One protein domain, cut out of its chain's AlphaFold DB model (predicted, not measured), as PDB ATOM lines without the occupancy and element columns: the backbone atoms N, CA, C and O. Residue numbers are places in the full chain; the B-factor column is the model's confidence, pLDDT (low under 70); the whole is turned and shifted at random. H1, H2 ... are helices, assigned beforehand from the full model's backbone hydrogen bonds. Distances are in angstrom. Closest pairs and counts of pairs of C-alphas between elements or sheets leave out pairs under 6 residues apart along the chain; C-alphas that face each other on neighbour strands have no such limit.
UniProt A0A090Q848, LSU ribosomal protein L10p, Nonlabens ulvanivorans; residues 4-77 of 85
ATOM      1  N   GLU A   4      -0.930  46.527  35.607       90.75
ATOM      2  CA  GLU A   4      -1.509  47.799  36.033       90.75
ATOM      3  C   GLU A   4      -2.991  47.643  36.398       90.75
ATOM      4  O   GLU A   4      -3.399  48.004  37.496       90.75
ATOM      5  N   GLU A   5      -3.769  46.945  35.562       89.62
ATOM      6  CA  GLU A   5      -5.170  46.614  35.861       89.62
ATOM      7  C   GLU A   5      -5.309  45.817  37.164       89.62
ATOM      8  O   GLU A   5      -6.226  46.046  37.945       89.62
ATOM      9  N   LYS A   6      -4.387  44.879  37.428       88.38
ATOM     10  CA  LYS A   6      -4.388  44.120  38.689       88.38
ATOM     11  C   LYS A   6      -4.107  45.010  39.895       88.38
ATOM     12  O   LYS A   6      -4.702  44.775  40.939       88.38
ATOM     13  N   ALA A   7      -3.197  45.975  39.769       90.06
ATOM     14  CA  ALA A   7      -2.880  46.899  40.853       90.06
ATOM     15  C   ALA A   7      -4.097  47.766  41.200       90.06
ATOM     16  O   ALA A   7      -4.459  47.846  42.370       90.06
ATOM     17  N   ASN A   8      -4.783  48.293  40.181       91.94
ATOM     18  CA  ASN A   8      -6.015  49.065  40.366       91.94
ATOM     19  C   ASN A   8      -7.101  48.225  41.051       91.94
ATOM     20  O   ASN A   8      -7.672  48.651  42.047       91.94
ATOM     21  N   VAL A   9      -7.315  46.983  40.600       90.56
ATOM     22  CA  VAL A   9      -8.300  46.080  41.224       90.56
ATOM     23  C   VAL A   9      -7.972  45.782  42.687       90.56
ATOM     24  O   VAL A   9      -8.884  45.716  43.505       90.56
ATOM     25  N   ILE A  10      -6.696  45.596  43.040       90.88
ATOM     26  CA  ILE A  10      -6.298  45.390  44.442       90.88
ATOM     27  C   ILE A  10      -6.624  46.636  45.268       90.88
ATOM     28  O   ILE A  10      -7.215  46.506  46.332       90.88
ATOM     29  N   GLN A  11      -6.298  47.827  44.764       91.81
ATOM     30  CA  GLN A  11      -6.576  49.086  45.455       91.81
ATOM     31  C   GLN A  11      -8.082  49.305  45.672       91.81
ATOM     32  O   GLN A  11      -8.504  49.623  46.785       91.81
ATOM     33  N   ASP A  12      -8.894  49.070  44.639       91.00
ATOM     34  CA  ASP A  12     -10.352  49.184  44.711       91.00
ATOM     35  C   ASP A  12     -10.948  48.173  45.701       91.00
ATOM     36  O   ASP A  12     -11.843  48.504  46.487       91.00
ATOM     37  N   LEU A  13     -10.428  46.940  45.711       90.88
ATOM     38  CA  LEU A  13     -10.828  45.916  46.671       90.88
ATOM     39  C   LEU A  13     -10.455  46.315  48.095       90.88
ATOM     40  O   LEU A  13     -11.315  46.251  48.965       90.88
ATOM     41  N   THR A  14      -9.232  46.781  48.345       90.88
ATOM     42  CA  THR A  14      -8.806  47.232  49.678       90.88
ATOM     43  C   THR A  14      -9.687  48.379  50.182       90.88
ATOM     44  O   THR A  14     -10.129  48.348  51.331       90.88
ATOM     45  N   ALA A  15     -10.036  49.346  49.326       90.69
ATOM     46  CA  ALA A  15     -10.959  50.428  49.680       90.69
ATOM     47  C   ALA A  15     -12.380  49.915  49.987       90.69
ATOM     48  O   ALA A  15     -13.010  50.326  50.969       90.69
ATOM     49  N   THR A  16     -12.881  48.976  49.183       88.00
ATOM     50  CA  THR A  16     -14.198  48.352  49.385       88.00
ATOM     51  C   THR A  16     -14.236  47.552  50.684       88.00
ATOM     52  O   THR A  16     -15.177  47.681  51.468       88.00
ATOM     53  N   LEU A  17     -13.196  46.766  50.959       87.81
ATOM     54  CA  LEU A  17     -13.057  45.995  52.190       87.81
ATOM     55  C   LEU A  17     -12.971  46.925  53.406       87.81
ATOM     56  O   LEU A  17     -13.638  46.679  54.407       87.81
ATOM     57  N   GLY A  18     -12.229  48.032  53.305       85.94
ATOM     58  CA  GLY A  18     -12.102  49.041  54.360       85.94
ATOM     59  C   GLY A  18     -13.416  49.758  54.689       85.94
ATOM     60  O   GLY A  18     -13.713  49.998  55.858       85.94
ATOM     61  N   THR A  19     -14.259  50.020  53.691       85.62
ATOM     62  CA  THR A  19     -15.559  50.695  53.881       85.62
ATOM     63  C   THR A  19     -16.699  49.742  54.251       85.62
ATOM     64  O   THR A  19     -17.635  50.147  54.937       85.62
ATOM     65  N   SER A  20     -16.619  48.465  53.865       82.00
ATOM     66  CA  SER A  20     -17.684  47.484  54.114       82.00
ATOM     67  C   SER A  20     -17.687  46.995  55.564       82.00
ATOM     68  O   SER A  20     -16.683  46.485  56.061       82.00
ATOM     69  N   SER A  21     -18.817  47.126  56.260       79.56
ATOM     70  CA  SER A  21     -18.983  46.644  57.641       79.56
ATOM     71  C   SER A  21     -19.149  45.127  57.732       79.56
ATOM     72  O   SER A  21     -18.705  44.511  58.696       79.56
ATOM     73  N   THR A  22     -19.782  44.522  56.728       83.38
ATOM     74  CA  THR A  22     -20.050  43.085  56.661       83.38
ATOM     75  C   THR A  22     -19.750  42.595  55.254       83.38
ATOM     76  O   THR A  22     -20.219  43.179  54.278       83.38
ATOM     77  N   ILE A  23     -18.965  41.527  55.153       84.00
ATOM     78  CA  ILE A  23     -18.579  40.901  53.889       84.00
ATOM     79  C   ILE A  23     -19.034  39.448  53.936       84.00
ATOM     80  O   ILE A  23     -18.807  38.757  54.928       84.00
ATOM     81  N   TYR A  24     -19.663  38.993  52.857       85.38
ATOM     82  CA  TYR A  24     -20.053  37.601  52.679       85.38
ATOM     83  C   TYR A  24     -19.191  36.982  51.588       85.38
ATOM     84  O   TYR A  24     -19.102  37.520  50.483       85.38
ATOM     85  N   LEU A  25     -18.578  35.845  51.900       84.94
ATOM     86  CA  LEU A  25     -17.940  34.986  50.916       84.94
ATOM     87  C   LEU A  25     -18.894  33.827  50.630       84.94
ATOM     88  O   LEU A  25     -19.310  33.126  51.549       84.94
ATOM     89  N   ALA A  26     -19.270  33.661  49.369       85.81
ATOM     90  CA  ALA A  26     -20.174  32.608  48.936       85.81
ATOM     91  C   ALA A  26     -19.601  31.933  47.696       85.81
ATOM     92  O   ALA A  26     -19.146  32.614  46.772       85.81
ATOM     93  N   ASP A  27     -19.660  30.606  47.676       84.25
ATOM     94  CA  ASP A  27     -19.434  29.862  46.452       84.25
ATOM     95  C   ASP A  27     -20.680  29.977  45.564       84.25
ATOM     96  O   ASP A  27     -21.803  29.709  45.989       84.25
ATOM     97  N   ILE A  28     -20.465  30.435  44.335       83.88
ATOM     98  CA  ILE A  28     -21.494  30.552  43.298       83.88
ATOM     99  C   ILE A  28     -21.265  29.543  42.167       83.88
ATOM    100  O   ILE A  28     -21.865  29.667  41.094       83.88
ATOM    101  N   SER A  29     -20.378  28.566  42.382       83.44
ATOM    102  CA  SER A  29     -20.192  27.426  41.497       83.44
ATOM    103  C   SER A  29     -21.527  26.702  41.276       83.44
ATOM    104  O   SER A  29     -22.423  26.688  42.121       83.44
ATOM    105  N   GLY A  30     -21.723  26.172  40.069       83.94
ATOM    106  CA  GLY A  30     -22.969  25.497  39.692       83.94
ATOM    107  C   GLY A  30     -24.137  26.413  39.302       83.94
ATOM    108  O   GLY A  30     -25.121  25.911  38.758       83.94
ATOM    109  N   LEU A  31     -24.044  27.738  39.480       89.31
ATOM    110  CA  LEU A  31     -25.048  28.658  38.937       89.31
ATOM    111  C   LEU A  31     -24.882  28.827  37.424       89.31
ATOM    112  O   LEU A  31     -23.799  29.121  36.915       89.31
ATOM    113  N   ASN A  32     -25.986  28.706  36.687       91.62
ATOM    114  CA  ASN A  32     -26.003  29.038  35.264       91.62
ATOM    115  C   ASN A  32     -26.113  30.565  35.049       91.62
ATOM    116  O   ASN A  32     -26.244  31.361  35.987       91.62
ATOM    117  N   ALA A  33     -26.077  30.998  33.785       90.31
ATOM    118  CA  ALA A  33     -26.145  32.416  33.432       90.31
ATOM    119  C   ALA A  33     -27.448  33.106  33.891       90.31
ATOM    120  O   ALA A  33     -27.414  34.271  34.298       90.31
ATOM    121  N   SER A  34     -28.583  32.398  33.849       93.62
ATOM    122  CA  SER A  34     -29.882  32.916  34.297       93.62
ATOM    123  C   SER A  34     -29.889  33.115  35.811       93.62
ATOM    124  O   SER A  34     -30.208  34.203  36.293       93.62
ATOM    125  N   ASP A  35     -29.444  32.108  36.557       93.00
ATOM    126  CA  ASP A  35     -29.439  32.133  38.020       93.00
ATOM    127  C   ASP A  35     -28.461  33.179  38.557       93.00
ATOM    128  O   ASP A  35     -28.810  33.963  39.439       93.00
ATOM    129  N   THR A  36     -27.282  33.301  37.942       91.12
ATOM    130  CA  THR A  36     -26.308  34.350  38.284       91.12
ATOM    131  C   THR A  36     -26.866  35.753  38.011       91.12
ATOM    132  O   THR A  36     -26.628  36.693  38.773       91.12
ATOM    133  N   SER A  37     -27.624  35.924  36.921       92.38
ATOM    134  CA  SER A  37     -28.278  37.197  36.591       92.38
ATOM    135  C   SER A  37     -29.381  37.540  37.596       92.38
ATOM    136  O   SER A  37     -29.467  38.677  38.068       92.38
ATOM    137  N   ASN A  38     -30.185  36.550  37.987       93.62
ATOM    138  CA  ASN A  38     -31.219  36.708  39.004       93.62
ATOM    139  C   ASN A  38     -30.618  37.052  40.371       93.62
ATOM    140  O   ASN A  38     -31.105  37.977  41.022       93.62
ATOM    141  N   LEU A  39     -29.521  36.394  40.759       91.69
ATOM    142  CA  LEU A  39     -28.785  36.697  41.983       91.69
ATOM    143  C   LEU A  39     -28.271  38.141  41.983       91.69
ATOM    144  O   LEU A  39     -28.561  38.891  42.911       91.69
ATOM    145  N   ARG A  40     -27.599  38.580  40.907       91.25
ATOM    146  CA  ARG A  40     -27.140  39.976  40.767       91.25
ATOM    147  C   ARG A  40     -28.281  40.978  40.930       91.25
ATOM    148  O   ARG A  40     -28.123  41.981  41.621       91.25
ATOM    149  N   ARG A  41     -29.442  40.705  40.326       94.50
ATOM    150  CA  ARG A  41     -30.635  41.561  40.451       94.50
ATOM    151  C   ARG A  41     -31.190  41.573  41.873       94.50
ATOM    152  O   ARG A  41     -31.621  42.627  42.332       94.50
ATOM    153  N   ALA A  42     -31.202  40.431  42.555       93.69
ATOM    154  CA  ALA A  42     -31.652  40.333  43.938       93.69
ATOM    155  C   ALA A  42     -30.733  41.127  44.877       93.69
ATOM    156  O   ALA A  42     -31.230  41.946  45.648       93.69
ATOM    157  N   CYS A  43     -29.410  40.973  44.740       91.94
ATOM    158  CA  CYS A  43     -28.426  41.760  45.482       91.94
ATOM    159  C   CYS A  43     -28.625  43.262  45.244       91.94
ATOM    160  O   CYS A  43     -28.744  44.019  46.201       91.94
ATOM    161  N   PHE A  44     -28.785  43.684  43.986       92.00
ATOM    162  CA  PHE A  44     -29.024  45.090  43.655       92.00
ATOM    163  C   PHE A  44     -30.301  45.645  44.310       92.00
ATOM    164  O   PHE A  44     -30.278  46.728  44.888       92.00
ATOM    165  N   LYS A  45     -31.409  44.889  44.288       94.88
ATOM    166  CA  LYS A  45     -32.664  45.278  44.961       94.88
ATOM    167  C   LYS A  45     -32.520  45.372  46.479       94.88
ATOM    168  O   LYS A  45     -33.187  46.192  47.096       94.88
ATOM    169  N   ALA A  46     -31.666  44.537  47.064       93.38
ATOM    170  CA  ALA A  46     -31.350  44.553  48.486       93.38
ATOM    171  C   ALA A  46     -30.283  45.601  48.857       93.38
ATOM    172  O   ALA A  46     -29.863  45.648  50.009       93.38
ATOM    173  N   ASN A  47     -29.840  46.429  47.901       89.12
ATOM    174  CA  ASN A  47     -28.740  47.377  48.069       89.12
ATOM    175  C   ASN A  47     -27.428  46.705  48.535       89.12
ATOM    176  O   ASN A  47     -26.656  47.268  49.309       89.12
ATOM    177  N   VAL A  48     -27.191  45.477  48.064       89.31
ATOM    178  CA  VAL A  48     -25.985  44.682  48.307       89.31
ATOM    179  C   VAL A  48     -25.121  44.695  47.048       89.31
ATOM    180  O   VAL A  48     -25.584  44.359  45.956       89.31
ATOM    181  N   SER A  49     -23.845  45.045  47.204       86.94
ATOM    182  CA  SER A  49     -22.860  44.943  46.125       86.94
ATOM    183  C   SER A  49     -22.365  43.502  45.998       86.94
ATOM    184  O   SER A  49     -21.877  42.925  46.967       86.94
ATOM    185  N   LEU A  50     -22.484  42.922  44.800       89.12
ATOM    186  CA  LEU A  50     -21.959  41.595  44.474       89.12
ATOM    187  C   LEU A  50     -20.804  41.741  43.483       89.12
ATOM    188  O   LEU A  50     -20.991  42.273  42.389       89.12
ATOM    189  N   SER A  51     -19.632  41.220  43.840       87.69
ATOM    190  CA  SER A  51     -18.439  41.242  42.991       87.69
ATOM    191  C   SER A  51     -17.798  39.860  42.933       87.69
ATOM    192  O   SER A  51     -17.656  39.194  43.952       87.69
ATOM    193  N   VAL A  52     -17.410  39.437  41.728       87.44
ATOM    194  CA  VAL A  52     -16.694  38.176  41.492       87.44
ATOM    195  C   VAL A  52     -15.263  38.531  41.130       87.44
ATOM    196  O   VAL A  52     -15.026  39.192  40.118       87.44
ATOM    197  N   VAL A  53     -14.311  38.120  41.961       87.94
ATOM    198  CA  VAL A  53     -12.897  38.480  41.822       87.94
ATOM    199  C   VAL A  53     -12.006  37.255  41.956       87.94
ATOM    200  O   VAL A  53     -12.412  36.231  42.492       87.94
ATOM    201  N   LYS A  54     -10.772  37.351  41.454       87.00
ATOM    202  CA  LYS A  54      -9.786  36.283  41.639       87.00
ATOM    203  C   LYS A  54      -9.367  36.200  43.104       87.00
ATOM    204  O   LYS A  54      -8.934  37.208  43.661       87.00
ATOM    205  N   ASN A  55      -9.351  34.988  43.650       88.69
ATOM    206  CA  ASN A  55      -8.923  34.699  45.023       88.69
ATOM    207  C   ASN A  55      -7.552  35.307  45.354       88.69
ATOM    208  O   ASN A  55      -7.386  35.944  46.387       88.69
ATOM    209  N   THR A  56      -6.587  35.216  44.435       88.81
ATOM    210  CA  THR A  56      -5.242  35.786  44.636       88.81
ATOM    211  C   THR A  56      -5.211  37.314  44.683       88.81
ATOM    212  O   THR A  56      -4.309  37.876  45.296       88.81
ATOM    213  N   LEU A  57      -6.159  38.002  44.038       90.50
ATOM    214  CA  LEU A  57      -6.280  39.459  44.141       90.50
ATOM    215  C   LEU A  57      -6.975  39.846  45.446       90.50
ATOM    216  O   LEU A  57      -6.541  40.790  46.097       90.50
ATOM    217  N   LEU A  58      -8.000  39.088  45.841       89.38
ATOM    218  CA  LEU A  58      -8.709  39.298  47.098       89.38
ATOM    219  C   LEU A  58      -7.797  39.074  48.313       89.38
ATOM    220  O   LEU A  58      -7.767  39.930  49.187       89.38
ATOM    221  N   SER A  59      -6.987  38.008  48.320       89.19
ATOM    222  CA  SER A  59      -5.979  37.749  49.365       89.19
ATOM    223  C   SER A  59      -5.025  38.930  49.523       89.19
ATOM    224  O   SER A  59      -4.849  39.443  50.619       89.19
ATOM    225  N   LYS A  60      -4.482  39.443  48.410       90.06
ATOM    226  CA  LYS A  60      -3.589  40.610  48.437       90.06
ATOM    227  C   LYS A  60      -4.277  41.873  48.943       90.06
ATOM    228  O   LYS A  60      -3.649  42.676  49.620       90.06
ATOM    229  N   ALA A  61      -5.546  42.065  48.594       90.56
ATOM    230  CA  ALA A  61      -6.315  43.210  49.062       90.56
ATOM    231  C   ALA A  61      -6.629  43.125  50.564       90.56
ATOM    232  O   ALA A  61      -6.627  44.160  51.229       90.56
ATOM    233  N   MET A  62      -6.866  41.913  51.083       88.75
ATOM    234  CA  MET A  62      -7.037  41.630  52.511       88.75
ATOM    235  C   MET A  62      -5.728  41.840  53.282       88.75
ATOM    236  O   MET A  62      -5.745  42.519  54.296       88.75
ATOM    237  N   GLU A  63      -4.595  41.347  52.768       87.62
ATOM    238  CA  GLU A  63      -3.256  41.572  53.347       87.62
ATOM    239  C   GLU A  63      -2.879  43.061  53.402       87.62
ATOM    240  O   GLU A  63      -2.201  43.500  54.324       87.62
ATOM    241  N   ALA A  64      -3.307  43.836  52.402       88.19
ATOM    242  CA  ALA A  64      -3.079  45.277  52.334       88.19
ATOM    243  C   ALA A  64      -4.098  46.104  53.140       88.19
ATOM    244  O   ALA A  64      -3.990  47.329  53.173       88.19
ATOM    245  N   SER A  65      -5.116  45.471  53.727       86.12
ATOM    246  CA  SER A  65      -6.138  46.140  54.524       86.12
ATOM    247  C   SER A  65      -5.826  45.992  56.010       86.12
ATOM    248  O   SER A  65      -5.448  44.922  56.469       86.12
ATOM    249  N   ASP A  66      -6.065  47.047  56.786       81.88
ATOM    250  CA  ASP A  66      -5.861  47.034  58.243       81.88
ATOM    251  C   ASP A  66      -6.955  46.261  59.013       81.88
ATOM    252  O   ASP A  66      -6.981  46.266  60.245       81.88
ATOM    253  N   LYS A  67      -7.910  45.642  58.308       83.69
ATOM    254  CA  LYS A  67      -8.999  44.872  58.915       83.69
ATOM    255  C   LYS A  67      -8.577  43.435  59.178       83.69
ATOM    256  O   LYS A  67      -7.951  42.794  58.342       83.69
ATOM    257  N   ASP A  68      -9.023  42.914  60.315       83.12
ATOM    258  CA  ASP A  68      -8.917  41.492  60.610       83.12
ATOM    259  C   ASP A  68     -10.042  40.728  59.896       83.12
ATOM    260  O   ASP A  68     -11.229  40.967  60.136       83.12
ATOM    261  N   PHE A  69      -9.657  39.829  58.992       82.50
ATOM    262  CA  PHE A  69     -10.570  38.937  58.276       82.50
ATOM    263  C   PHE A  69     -10.584  37.520  58.874       82.50
ATOM    264  O   PHE A  69     -11.263  36.642  58.339       82.50
ATOM    265  N   GLY A  70      -9.860  37.273  59.970       84.25
ATOM    266  CA  GLY A  70      -9.743  35.959  60.592       84.25
ATOM    267  C   GLY A  70      -9.267  34.900  59.598       84.25
ATOM    268  O   GLY A  70      -8.273  35.081  58.900       84.25
ATOM    269  N   GLU A  71     -10.016  33.804  59.496       81.69
ATOM    270  CA  GLU A  71      -9.694  32.653  58.639       81.69
ATOM    271  C   GLU A  71     -10.159  32.818  57.175       81.69
ATOM    272  O   GLU A  71      -9.896  31.955  56.336       81.69
ATOM    273  N   LEU A  72     -10.830  33.926  56.818       80.94
ATOM    274  CA  LEU A  72     -11.321  34.161  55.449       80.94
ATOM    275  C   LEU A  72     -10.236  34.021  54.366       80.94
ATOM    276  O   LEU A  72     -10.525  33.375  53.357       80.94
ATOM    277  N   PRO A  73      -9.008  34.563  54.523       80.50
ATOM    278  CA  PRO A  73      -7.953  34.398  53.524       80.50
ATOM    279  C   PRO A  73      -7.550  32.934  53.295       80.50
ATOM    280  O   PRO A  73      -7.131  32.575  52.195       80.50
ATOM    281  N   GLU A  74      -7.696  32.068  54.301       80.12
ATOM    282  CA  GLU A  74      -7.382  30.642  54.181       80.12
ATOM    283  C   GLU A  74      -8.440  29.893  53.362       80.12
ATOM    284  O   GLU A  74      -8.095  29.022  52.561       80.12
ATOM    285  N   LEU A  75      -9.709  30.300  53.476       79.94
ATOM    286  CA  LEU A  75     -10.828  29.750  52.700       79.94
ATOM    287  C   LEU A  75     -10.722  30.065  51.200       79.94
ATOM    288  O   LEU A  75     -11.238  29.317  50.370       79.94
ATOM    289  N   LEU A  76      -9.998  31.127  50.826       77.06
ATOM    290  CA  LEU A  76      -9.757  31.492  49.425       77.06
ATOM    291  C   LEU A  76      -8.877  30.481  48.666       77.06
ATOM    292  O   LEU A  76      -8.681  30.625  47.456       77.06
ATOM    293  N   LYS A  77      -8.335  29.460  49.343       68.44
ATOM    294  CA  LYS A  77      -7.506  28.410  48.734       68.44
ATOM    295  C   LYS A  77      -8.302  27.280  48.056       68.44
ATOM    296  O   LYS A  77      -7.675  26.408  47.465       68.44
TER     297      LYS A  77
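What this domain is: This is residues 4 to 77 of the 85 residues of the protein "LSU ribosomal protein L10p" of Nonlabens ulvanivorans (UniProt A0A090Q848). H1 and H3 pack together at a steep angle, with the very short H4 near H3, and these three make a cluster at one end of the longest axis. H2 lies by itself at the other end, joined to the cluster by two stretched links, residues 20 to 32 and 46 to 54, with no helix packed on it. The printed part has 74 residues, with four named helices in the order H1, H2, H3, H4 and no named strand, and the class is all helix. It is only just compact, close to loose, with a radius of gyration of the C-alphas of 13.2 A and spans of 35 by 28 by 25 A.

How they stand to each other: H1, residues 4 to 19, touches H3, residues 55 to 63. Their closest C-alphas, those of Thr 14 and Ala 61, are 4.8 A apart. They run the same way at a steep tilt of 55 degrees. H2, residues 33 to 45, touches no helix and is apart from H1, H3 and H4, residues 72 to 75. H3 and H4 are close but not clearly touching; their closest C-alphas, those of Ser 59 and Pro 73, are 5.7 A apart. H1 and H4 are apart. In H1, H2 and H3 every O i to N i+4 pair is within hydrogen-bond range; H4 is too short for such a pair, and its one O i to N i+3 pair is within range.

Where its parts are: H1 begins at C-alpha 4, (-1.509, 47.799, 36.033), and is 22.9 A long from first to last C-alpha. H2 begins at C-alpha 33, (-26.145, 32.416, 33.432), and is 18.5 A long. H3 is 12.2 A long. H4, 5.2 A long, ends at C-alpha 75, (-10.828, 29.750, 52.700).

The domain as a whole: The two C-alphas farthest apart, those of Ser 34 and Asp 66, are 36.7 A apart. The printed part has no cut. The link from H1 to H2 is long, with 13 residues; those from H2 to H3 and from H3 to H4 are short. The mean pLDDT of the printed part is 87.6, and residue 77 is under 70.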